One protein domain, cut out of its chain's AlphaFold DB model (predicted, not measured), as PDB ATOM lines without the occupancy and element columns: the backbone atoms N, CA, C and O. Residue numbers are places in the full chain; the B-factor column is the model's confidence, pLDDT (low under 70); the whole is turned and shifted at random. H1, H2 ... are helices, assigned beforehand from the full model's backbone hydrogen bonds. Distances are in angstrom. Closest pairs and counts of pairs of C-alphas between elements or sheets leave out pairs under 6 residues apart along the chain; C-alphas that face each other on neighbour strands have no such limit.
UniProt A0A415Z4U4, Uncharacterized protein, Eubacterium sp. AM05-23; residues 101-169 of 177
ATOM      1  N   VAL A 101     -47.959 -14.412 -19.646       91.44
ATOM      2  CA  VAL A 101     -46.940 -15.069 -18.821       91.44
ATOM      3  C   VAL A 101     -47.102 -14.593 -17.386       91.44
ATOM      4  O   VAL A 101     -46.866 -13.420 -17.086       91.44
ATOM      5  N   THR A 102     -47.528 -15.501 -16.509       87.50
ATOM      6  CA  THR A 102     -47.991 -15.159 -15.161       87.50
ATOM      7  C   THR A 102     -47.278 -15.930 -14.063       87.50
ATOM      8  O   THR A 102     -46.975 -17.109 -14.239       87.50
ATOM      9  N   GLY A 103     -47.067 -15.287 -12.919       81.94
ATOM     10  CA  GLY A 103     -46.559 -15.929 -11.707       81.94
ATOM     11  C   GLY A 103     -47.599 -16.813 -11.007       81.94
ATOM     12  O   GLY A 103     -48.750 -16.927 -11.444       81.94
ATOM     13  N   VAL A 104     -47.215 -17.412  -9.878       72.94
ATOM     14  CA  VAL A 104     -48.058 -18.310  -9.063       72.94
ATOM     15  C   VAL A 104     -49.293 -17.578  -8.521       72.94
ATOM     16  O   VAL A 104     -50.372 -18.161  -8.422       72.94
ATOM     17  N   GLY A 105     -49.161 -16.278  -8.243       67.44
ATOM     18  CA  GLY A 105     -50.260 -15.396  -7.840       67.44
ATOM     19  C   GLY A 105     -51.150 -14.912  -8.990       67.44
ATOM     20  O   GLY A 105     -52.004 -14.057  -8.771       67.44
ATOM     21  N   VAL A 106     -50.960 -15.433 -10.209       70.12
ATOM     22  CA  VAL A 106     -51.714 -15.041 -11.412       70.12
ATOM     23  C   VAL A 106     -51.486 -13.566 -11.798       70.12
ATOM     24  O   VAL A 106     -52.288 -12.947 -12.496       70.12
ATOM     25  N   TYR A 107     -50.359 -12.999 -11.364       75.56
ATOM     26  CA  TYR A 107     -49.927 -11.668 -11.759       75.56
ATOM     27  C   TYR A 107     -49.115 -11.734 -13.056       75.56
ATOM     28  O   TYR A 107     -48.434 -12.724 -13.315       75.56
ATOM     29  N   SER A 108     -49.190 -10.697 -13.891       83.06
ATOM     30  CA  SER A 108     -48.546 -10.657 -15.209       83.06
ATOM     31  C   SER A 108     -47.395  -9.659 -15.256       83.06
ATOM     32  O   SER A 108     -47.602  -8.451 -15.108       83.06
ATOM     33  N   MET A 109     -46.198 -10.156 -15.579       78.31
ATOM     34  CA  MET A 109     -45.024  -9.319 -15.873       78.31
ATOM     35  C   MET A 109     -45.217  -8.456 -17.120       78.31
ATOM     36  O   MET A 109     -44.641  -7.373 -17.229       78.31
ATOM     37  N   VAL A 110     -46.035  -8.927 -18.065       77.50
ATOM     38  CA  VAL A 110     -46.407  -8.163 -19.260       77.50
ATOM     39  C   VAL A 110     -47.305  -6.992 -18.859       77.50
ATOM     40  O   VAL A 110     -47.065  -5.853 -19.265       77.50
ATOM     41  N   GLY A 111     -48.307  -7.266 -18.016       70.81
ATOM     42  CA  GLY A 111     -49.251  -6.275 -17.516       70.81
ATOM     43  C   GLY A 111     -48.566  -5.134 -16.764       70.81
ATOM     44  O   GLY A 111     -48.870  -3.972 -17.012       70.81
ATOM     45  N   GLU A 112     -47.582  -5.434 -15.916       70.69
ATOM     46  CA  GLU A 112     -46.848  -4.418 -15.144       70.69
ATOM     47  C   GLU A 112     -45.915  -3.514 -15.970       70.69
ATOM     48  O   GLU A 112     -45.258  -2.632 -15.416       70.69
ATOM     49  N   GLY A 113     -45.873  -3.688 -17.296       61.91
ATOM     50  CA  GLY A 113     -45.062  -2.856 -18.184       61.91
ATOM     51  C   GLY A 113     -43.632  -3.358 -18.364       61.91
ATOM     52  O   GLY A 113     -42.764  -2.572 -18.744       61.91
ATOM     53  N   PHE A 114     -43.412  -4.663 -18.164       69.94
ATOM     54  CA  PHE A 114     -42.103  -5.313 -18.185       69.94
ATOM     55  C   PHE A 114     -41.145  -4.784 -17.102       69.94
ATOM     56  O   PHE A 114     -41.523  -4.034 -16.206       69.94
ATOM     57  N   PHE A 115     -39.899  -5.263 -17.142       63.78
ATOM     58  CA  PHE A 115     -38.856  -5.060 -16.136       63.78
ATOM     59  C   PHE A 115     -38.816  -3.630 -15.574       63.78
ATOM     60  O   PHE A 115     -38.581  -2.663 -16.301       63.78
ATOM     61  N   ARG A 116     -38.962  -3.489 -14.252       58.91
ATOM     62  CA  ARG A 116     -38.758  -2.208 -13.567       58.91
ATOM     63  C   ARG A 116     -37.255  -1.912 -13.503       58.91
ATOM     64  O   ARG A 116     -36.500  -2.655 -12.882       58.91
ATOM     65  N   GLY A 117     -36.795  -0.832 -14.135       57.31
ATOM     66  CA  GLY A 117     -35.420  -0.338 -13.977       57.31
ATOM     67  C   GLY A 117     -34.834   0.346 -15.212       57.31
ATOM     68  O   GLY A 117     -35.353   0.230 -16.312       57.31
ATOM     69  N   SER A 118     -33.719   1.055 -15.022       60.75
ATOM     70  CA  SER A 118     -33.010   1.824 -16.061       60.75
ATOM     71  C   SER A 118     -31.867   1.056 -16.744       60.75
ATOM     72  O   SER A 118     -31.039   1.657 -17.428       60.75
ATOM     73  N   SER A 119     -31.791  -0.269 -16.559       77.44
ATOM     74  CA  SER A 119     -30.751  -1.088 -17.192       77.44
ATOM     75  C   SER A 119     -30.918  -1.081 -18.719       77.44
ATOM     76  O   SER A 119     -32.015  -1.366 -19.205       77.44
ATOM     77  N   PRO A 120     -29.848  -0.835 -19.504       81.75
ATOM     78  CA  PRO A 120     -29.908  -0.912 -20.963       81.75
ATOM     79  C   PRO A 120     -30.432  -2.258 -21.474       81.75
ATOM     80  O   PRO A 120     -31.172  -2.297 -22.451       81.75
ATOM     81  N   VAL A 121     -30.099  -3.355 -20.783       82.50
ATOM     82  CA  VAL A 121     -30.584  -4.700 -21.129       82.50
ATOM     83  C   VAL A 121     -32.097  -4.788 -20.951       82.50
ATOM     84  O   VAL A 121     -32.786  -5.267 -21.846       82.50
ATOM     85  N   HIS A 122     -32.630  -4.265 -19.843       82.06
ATOM     86  CA  HIS A 122     -34.075  -4.236 -19.608       82.06
ATOM     87  C   HIS A 122     -34.794  -3.410 -20.677       82.06
ATOM     88  O   HIS A 122     -35.792  -3.871 -21.214       82.06
ATOM     89  N   ASN A 123     -34.249  -2.253 -21.064       82.88
ATOM     90  CA  ASN A 123     -34.841  -1.418 -22.114       82.88
ATOM     91  C   ASN A 123     -34.906  -2.136 -23.468       82.88
ATOM     92  O   ASN A 123     -35.942  -2.093 -24.130       82.88
ATOM     93  N   VAL A 124     -33.825  -2.815 -23.867       87.44
ATOM     94  CA  VAL A 124     -33.778  -3.579 -25.126       87.44
ATOM     95  C   VAL A 124     -34.819  -4.696 -25.124       87.44
ATOM     96  O   VAL A 124     -35.547  -4.862 -26.101       87.44
ATOM     97  N   LEU A 125     -34.926  -5.439 -24.023       87.75
ATOM     98  CA  LEU A 125     -35.893  -6.527 -23.904       87.75
ATOM     99  C   LEU A 125     -37.332  -6.007 -23.875       87.75
ATOM    100  O   LEU A 125     -38.181  -6.525 -24.596       87.75
ATOM    101  N   THR A 126     -37.598  -4.950 -23.106       86.25
ATOM    102  CA  THR A 126     -38.907  -4.290 -23.065       86.25
ATOM    103  C   THR A 126     -39.327  -3.827 -24.456       86.25
ATOM    104  O   THR A 126     -40.459  -4.085 -24.860       86.25
ATOM    105  N   GLN A 127     -38.429  -3.198 -25.222       87.19
ATOM    106  CA  GLN A 127     -38.724  -2.784 -26.594       87.19
ATOM    107  C   GLN A 127     -39.028  -3.991 -27.491       87.19
ATOM    108  O   GLN A 127     -40.078  -4.024 -28.130       87.19
ATOM    109  N   TYR A 128     -38.156  -5.005 -27.482       91.25
ATOM    110  CA  TYR A 128     -38.302  -6.208 -28.305       91.25
ATOM    111  C   TYR A 128     -39.627  -6.944 -28.062       91.25
ATOM    112  O   TYR A 128     -40.298  -7.348 -29.012       91.25
ATOM    113  N   PHE A 129     -40.028  -7.118 -26.800       91.88
ATOM    114  CA  PHE A 129     -41.268  -7.821 -26.472       91.88
ATOM    115  C   PHE A 129     -42.512  -6.950 -26.615       91.88
ATOM    116  O   PHE A 129     -43.569  -7.482 -26.944       91.88
ATOM    117  N   THR A 130     -42.409  -5.628 -26.445       89.25
ATOM    118  CA  THR A 130     -43.549  -4.723 -26.660       89.25
ATOM    119  C   THR A 130     -44.065  -4.801 -28.096       89.25
ATOM    120  O   THR A 130     -45.276  -4.816 -28.296       89.25
ATOM    121  N   GLU A 131     -43.177  -4.916 -29.086       90.50
ATOM    122  CA  GLU A 131     -43.552  -5.046 -30.504       90.50
ATOM    123  C   GLU A 131     -44.285  -6.360 -30.831       90.50
ATOM    124  O   GLU A 131     -44.935  -6.466 -31.870       90.50
ATOM    125  N   LYS A 132     -44.208  -7.359 -29.944       93.38
ATOM    126  CA  LYS A 132     -44.855  -8.674 -30.090       93.38
ATOM    127  C   LYS A 132     -46.220  -8.756 -29.409       93.38
ATOM    128  O   LYS A 132     -46.922  -9.763 -29.545       93.38
ATOM    129  N   LEU A 133     -46.595  -7.722 -28.658       92.88
ATOM    130  CA  LEU A 133     -47.899  -7.654 -28.020       92.88
ATOM    131  C   LEU A 133     -48.970  -7.243 -29.033       92.88
ATOM    132  O   LEU A 133     -48.766  -6.386 -29.891       92.88
ATOM    133  N   ASN A 134     -50.139  -7.854 -28.911       94.69
ATOM    134  CA  ASN A 134     -51.325  -7.500 -29.669       94.69
ATOM    135  C   ASN A 134     -52.039  -6.280 -29.047       94.69
ATOM    136  O   ASN A 134     -51.613  -5.721 -28.034       94.69
ATOM    137  N   ALA A 135     -53.172  -5.889 -29.637       93.81
ATOM    138  CA  ALA A 135     -53.976  -4.753 -29.175       93.81
ATOM    139  C   ALA A 135     -54.517  -4.896 -27.737       93.81
ATOM    140  O   ALA A 135     -54.969  -3.914 -27.158       93.81
ATOM    141  N   TYR A 136     -54.468  -6.100 -27.167       94.00
ATOM    142  CA  TYR A 136     -54.883  -6.409 -25.803       94.00
ATOM    143  C   TYR A 136     -53.716  -6.465 -24.813       94.00
ATOM    144  O   TYR A 136     -53.890  -6.939 -23.691       94.00
ATOM    145  N   GLY A 137     -52.514  -6.038 -25.217       91.62
ATOM    146  CA  GLY A 137     -51.322  -6.092 -24.371       91.62
ATOM    147  C   GLY A 137     -50.894  -7.519 -24.013       91.62
ATOM    148  O   GLY A 137     -50.276  -7.715 -22.973       91.62
ATOM    149  N   LEU A 138     -51.241  -8.503 -24.847       94.38
ATOM    150  CA  LEU A 138     -50.917  -9.922 -24.690       94.38
ATOM    151  C   LEU A 138     -50.101 -10.412 -25.885       94.38
ATOM    152  O   LEU A 138     -50.157  -9.814 -26.957       94.38
ATOM    153  N   PHE A 139     -49.378 -11.520 -25.752       95.56
ATOM    154  CA  PHE A 139     -48.696 -12.111 -26.903       95.56
ATOM    155  C   PHE A 139     -49.715 -12.690 -27.889       95.56
ATOM    156  O   PHE A 139     -50.638 -13.416 -27.509       95.56
ATOM    157  N   GLY A 140     -49.544 -12.373 -29.174       92.69
ATOM    158  CA  GLY A 140     -50.370 -12.947 -30.241       92.69
ATOM    159  C   GLY A 140     -50.024 -14.408 -30.550       92.69
ATOM    160  O   GLY A 140     -50.902 -15.175 -30.951       92.69
ATOM    161  N   ALA A 141     -48.762 -14.792 -30.342       94.50
ATOM    162  CA  ALA A 141     -48.231 -16.130 -30.586       94.50
ATOM    163  C   ALA A 141     -47.733 -16.779 -29.284       94.50
ATOM    164  O   ALA A 141     -47.205 -16.105 -28.399       94.50
ATOM    165  N   TYR A 142     -47.882 -18.101 -29.182       95.38
ATOM    166  CA  TYR A 142     -47.439 -18.866 -28.012       95.38
ATOM    167  C   TYR A 142     -45.910 -18.882 -27.904       95.38
ATOM    168  O   TYR A 142     -45.348 -18.764 -26.821       95.38
ATOM    169  N   GLU A 143     -45.233 -18.956 -29.045       96.75
ATOM    170  CA  GLU A 143     -43.780 -19.012 -29.160       96.75
ATOM    171  C   GLU A 143     -43.115 -17.724 -28.657       96.75
ATOM    172  O   GLU A 143     -42.043 -17.774 -28.055       96.75
ATOM    173  N   ASP A 144     -43.766 -16.572 -28.848       96.19
ATOM    174  CA  ASP A 144     -43.295 -15.297 -28.303       96.19
ATOM    175  C   ASP A 144     -43.411 -15.264 -26.770       96.19
ATOM    176  O   ASP A 144     -42.498 -14.775 -26.101       96.19
ATOM    177  N   ALA A 145     -44.478 -15.844 -26.208       94.88
ATOM    178  CA  ALA A 145     -44.652 -15.985 -24.762       94.88
ATOM    179  C   ALA A 145     -43.646 -16.977 -24.147       94.88
ATOM    180  O   ALA A 145     -43.077 -16.695 -23.093       94.88
ATOM    181  N   GLU A 146     -43.360 -18.099 -24.816       95.88
ATOM    182  CA  GLU A 146     -42.291 -19.037 -24.426       95.88
ATOM    183  C   GLU A 146     -40.917 -18.375 -24.451       95.88
ATOM    184  O   GLU A 146     -40.142 -18.497 -23.500       95.88
ATOM    185  N   CYS A 147     -40.619 -17.623 -25.514       95.38
ATOM    186  CA  CYS A 147     -39.377 -16.867 -25.612       95.38
ATOM    187  C   CYS A 147     -39.259 -15.857 -24.462       95.38
ATOM    188  O   CYS A 147     -38.218 -15.790 -23.809       95.38
ATOM    189  N   PHE A 148     -40.336 -15.124 -24.167       93.44
ATOM    190  CA  PHE A 148     -40.376 -14.190 -23.047       93.44
ATOM    191  C   PHE A 148     -40.143 -14.890 -21.705       93.44
ATOM    192  O   PHE A 148     -39.266 -14.473 -20.948       93.44
ATOM    193  N   ARG A 149     -40.856 -15.991 -21.438       93.19
ATOM    194  CA  ARG A 149     -40.686 -16.817 -20.235       93.19
ATOM    195  C   ARG A 149     -39.239 -17.296 -20.070       93.19
ATOM    196  O   ARG A 149     -38.672 -17.208 -18.985       93.19
ATOM    197  N   ALA A 150     -38.615 -17.778 -21.142       93.06
ATOM    198  CA  ALA A 150     -37.226 -18.219 -21.093       93.06
ATOM    199  C   ALA A 150     -36.270 -17.062 -20.756       93.06
ATOM    200  O   ALA A 150     -35.354 -17.238 -19.952       93.06
ATOM    201  N   VAL A 151     -36.500 -15.872 -21.322       91.19
ATOM    202  CA  VAL A 151     -35.686 -14.680 -21.050       91.19
ATOM    203  C   VAL A 151     -35.822 -14.218 -19.599       91.19
ATOM    204  O   VAL A 151     -34.799 -13.957 -18.970       91.19
ATOM    205  N   ILE A 152     -37.037 -14.146 -19.040       88.12
ATOM    206  CA  ILE A 152     -37.216 -13.749 -17.631       88.12
ATOM    207  C   ILE A 152     -36.532 -14.744 -16.681       88.12
ATOM    208  O   ILE A 152     -35.852 -14.326 -15.749       88.12
ATOM    209  N   MET A 153     -36.608 -16.048 -16.965       87.69
ATOM    210  CA  MET A 153     -35.925 -17.066 -16.162       87.69
ATOM    211  C   MET A 153     -34.397 -16.933 -16.260       87.69
ATOM    212  O   MET A 153     -33.706 -16.962 -15.243       87.69
ATOM    213  N   GLN A 154     -33.851 -16.734 -17.465       88.62
ATOM    214  CA  GLN A 154     -32.409 -16.540 -17.659       88.62
ATOM    215  C   GLN A 154     -31.892 -15.262 -16.989       88.62
ATOM    216  O   GLN A 154     -30.825 -15.279 -16.375       88.62
ATOM    217  N   LEU A 155     -32.649 -14.167 -17.065       85.06
ATOM    218  CA  LEU A 155     -32.311 -12.928 -16.371       85.06
ATOM    219  C   LEU A 155     -32.282 -13.113 -14.855       85.06
ATOM    220  O   LEU A 155     -31.337 -12.645 -14.223       85.06
ATOM    221  N   GLY A 156     -33.255 -13.827 -14.282       82.44
ATOM    222  CA  GLY A 156     -33.267 -14.151 -12.853       82.44
ATOM    223  C   GLY A 156     -32.024 -14.937 -12.420       82.44
ATOM    224  O   GLY A 156     -31.469 -14.676 -11.354       82.44
ATOM    225  N   MET A 157     -31.518 -15.832 -13.277       85.19
ATOM    226  CA  MET A 157     -30.267 -16.559 -13.027       85.19
ATOM    227  C   MET A 157     -29.022 -15.668 -13.133       85.19
ATOM    228  O   MET A 157     -28.087 -15.823 -12.350       85.19
ATOM    229  N   TRP A 158     -28.970 -14.767 -14.117       83.88
ATOM    230  CA  TRP A 158     -27.816 -13.883 -14.340       83.88
ATOM    231  C   TRP A 158     -27.740 -12.740 -13.329       83.88
ATOM    232  O   TRP A 158     -26.648 -12.308 -12.963       83.88
ATOM    233  N   LEU A 159     -28.896 -12.253 -12.884       79.06
ATOM    234  CA  LEU A 159     -29.050 -11.164 -11.931       79.06
ATOM    235  C   LEU A 159     -30.017 -11.604 -10.818       79.06
ATOM    236  O   LEU A 159     -31.184 -11.198 -10.829       79.06
ATOM    237  N   PRO A 160     -29.556 -12.421  -9.853       80.94
ATOM    238  CA  PRO A 160     -30.395 -12.880  -8.751       80.94
ATOM    239  C   PRO A 160     -31.071 -11.713  -8.019       80.94
ATOM    240  O   PRO A 160     -30.415 -10.740  -7.647       80.94
ATOM    241  N   GLY A 161     -32.389 -11.807  -7.832       77.25
ATOM    242  CA  GLY A 161     -33.213 -10.769  -7.201       77.25
ATOM    243  C   GLY A 161     -33.704  -9.655  -8.135       77.25
ATOM    244  O   GLY A 161     -34.421  -8.768  -7.682       77.25
ATOM    245  N   SER A 162     -33.350  -9.681  -9.427       75.31
ATOM    246  CA  SER A 162     -33.899  -8.742 -10.425       75.31
ATOM    247  C   SER A 162     -35.335  -9.071 -10.843       75.31
ATOM    248  O   SER A 162     -36.070  -8.184 -11.279       75.31
ATOM    249  N   ILE A 163     -35.716 -10.341 -10.722       78.12
ATOM    250  CA  ILE A 163     -37.029 -10.900 -11.040       78.12
ATOM    251  C   ILE A 163     -37.357 -11.887  -9.923       78.12
ATOM    252  O   ILE A 163     -36.452 -12.545  -9.399       78.12
ATOM    253  N   GLU A 164     -38.629 -11.969  -9.547       76.62
ATOM    254  CA  GLU A 164     -39.094 -12.958  -8.579       76.62
ATOM    255  C   GLU A 164     -38.832 -14.375  -9.108       76.62
ATOM    256  O   GLU A 164     -39.105 -14.696 -10.271       76.62
ATOM    257  N   ASP A 165     -38.234 -15.207  -8.255       77.56
ATOM    258  CA  ASP A 165     -37.973 -16.608  -8.571       77.56
ATOM    259  C   ASP A 165     -39.276 -17.394  -8.421       77.56
ATOM    260  O   ASP A 165     -39.630 -17.864  -7.338       77.56
ATOM    261  N   GLU A 166     -40.025 -17.459  -9.517       79.31
ATOM    262  CA  GLU A 166     -41.317 -18.126  -9.589       79.31
ATOM    263  C   GLU A 166     -41.395 -19.129 -10.739       79.31
ATOM    264  O   GLU A 166     -40.720 -19.013 -11.766       79.31
ATOM    265  N   ASP A 167     -42.306 -20.098 -10.600       82.81
ATOM    266  CA  ASP A 167     -42.736 -20.928 -11.722       82.81
ATOM    267  C   ASP A 167     -43.657 -20.115 -12.638       82.81
ATOM    268  O   ASP A 167     -44.884 -20.203 -12.568       82.81
ATOM    269  N   TRP A 168     -43.045 -19.293 -13.489       87.94
ATOM    270  CA  TRP A 168     -43.740 -18.531 -14.518       87.94
ATOM    271  C   TRP A 168     -44.516 -19.476 -15.433       87.94
ATOM    272  O   TRP A 168     -43.948 -20.395 -16.024       87.94
ATOM    273  N   GLN A 169     -45.813 -19.245 -15.588       90.00
ATOM    274  CA  GLN A 169     -46.711 -20.075 -16.384       90.00
ATOM    275  C   GLN A 169     -47.181 -19.328 -17.622       90.00
ATOM    276  O   GLN A 169     -47.380 -18.119 -17.592       90.00
TER     277      GLN A 169
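This is residues 101 to 169 of the 177 residues of an uncharacterized protein of Eubacterium sp. AM05-23 (UniProt A0A415Z4U4). Two helices, H1 and the longer H2, lie side by side and run opposite ways, a little spread from each other, while the unnamed stretches 101 to 119 and 159 to 169 cover one side of the pair, the second folding back along H2. The printed part has 69 residues, with two named helices in the order H1, H2 and no named strand; the class is all helix, though the helices hold just 28 residues. It is compact, with a radius of gyration of the C-alphas of 11.3 A, and spans 31 by 27 by 19 A.

H1, residues 120 to 130, and H2, residues 142 to 158, are close but not clearly touching; their closest C-alphas, of Phe 129 and Phe 148, are 7.3 A apart. They run opposite ways at a shallow tilt of 15 degrees. In both helices every O i to N i+4 pair is within hydrogen-bond range.

H1 begins at C-alpha 120 (-29.908, -0.912, -20.963) and measures 15.3 A. H2 measures 24.4 A and ends at C-alpha 158 (-27.816, -13.883, -14.340).

The C-alphas farthest apart, of Ala 135 and Pro 160, are 32.2 A apart. The printed part has no cut, and the link H1 to H2 is long. Residues 105 and 113 to 118 have pLDDT under 70.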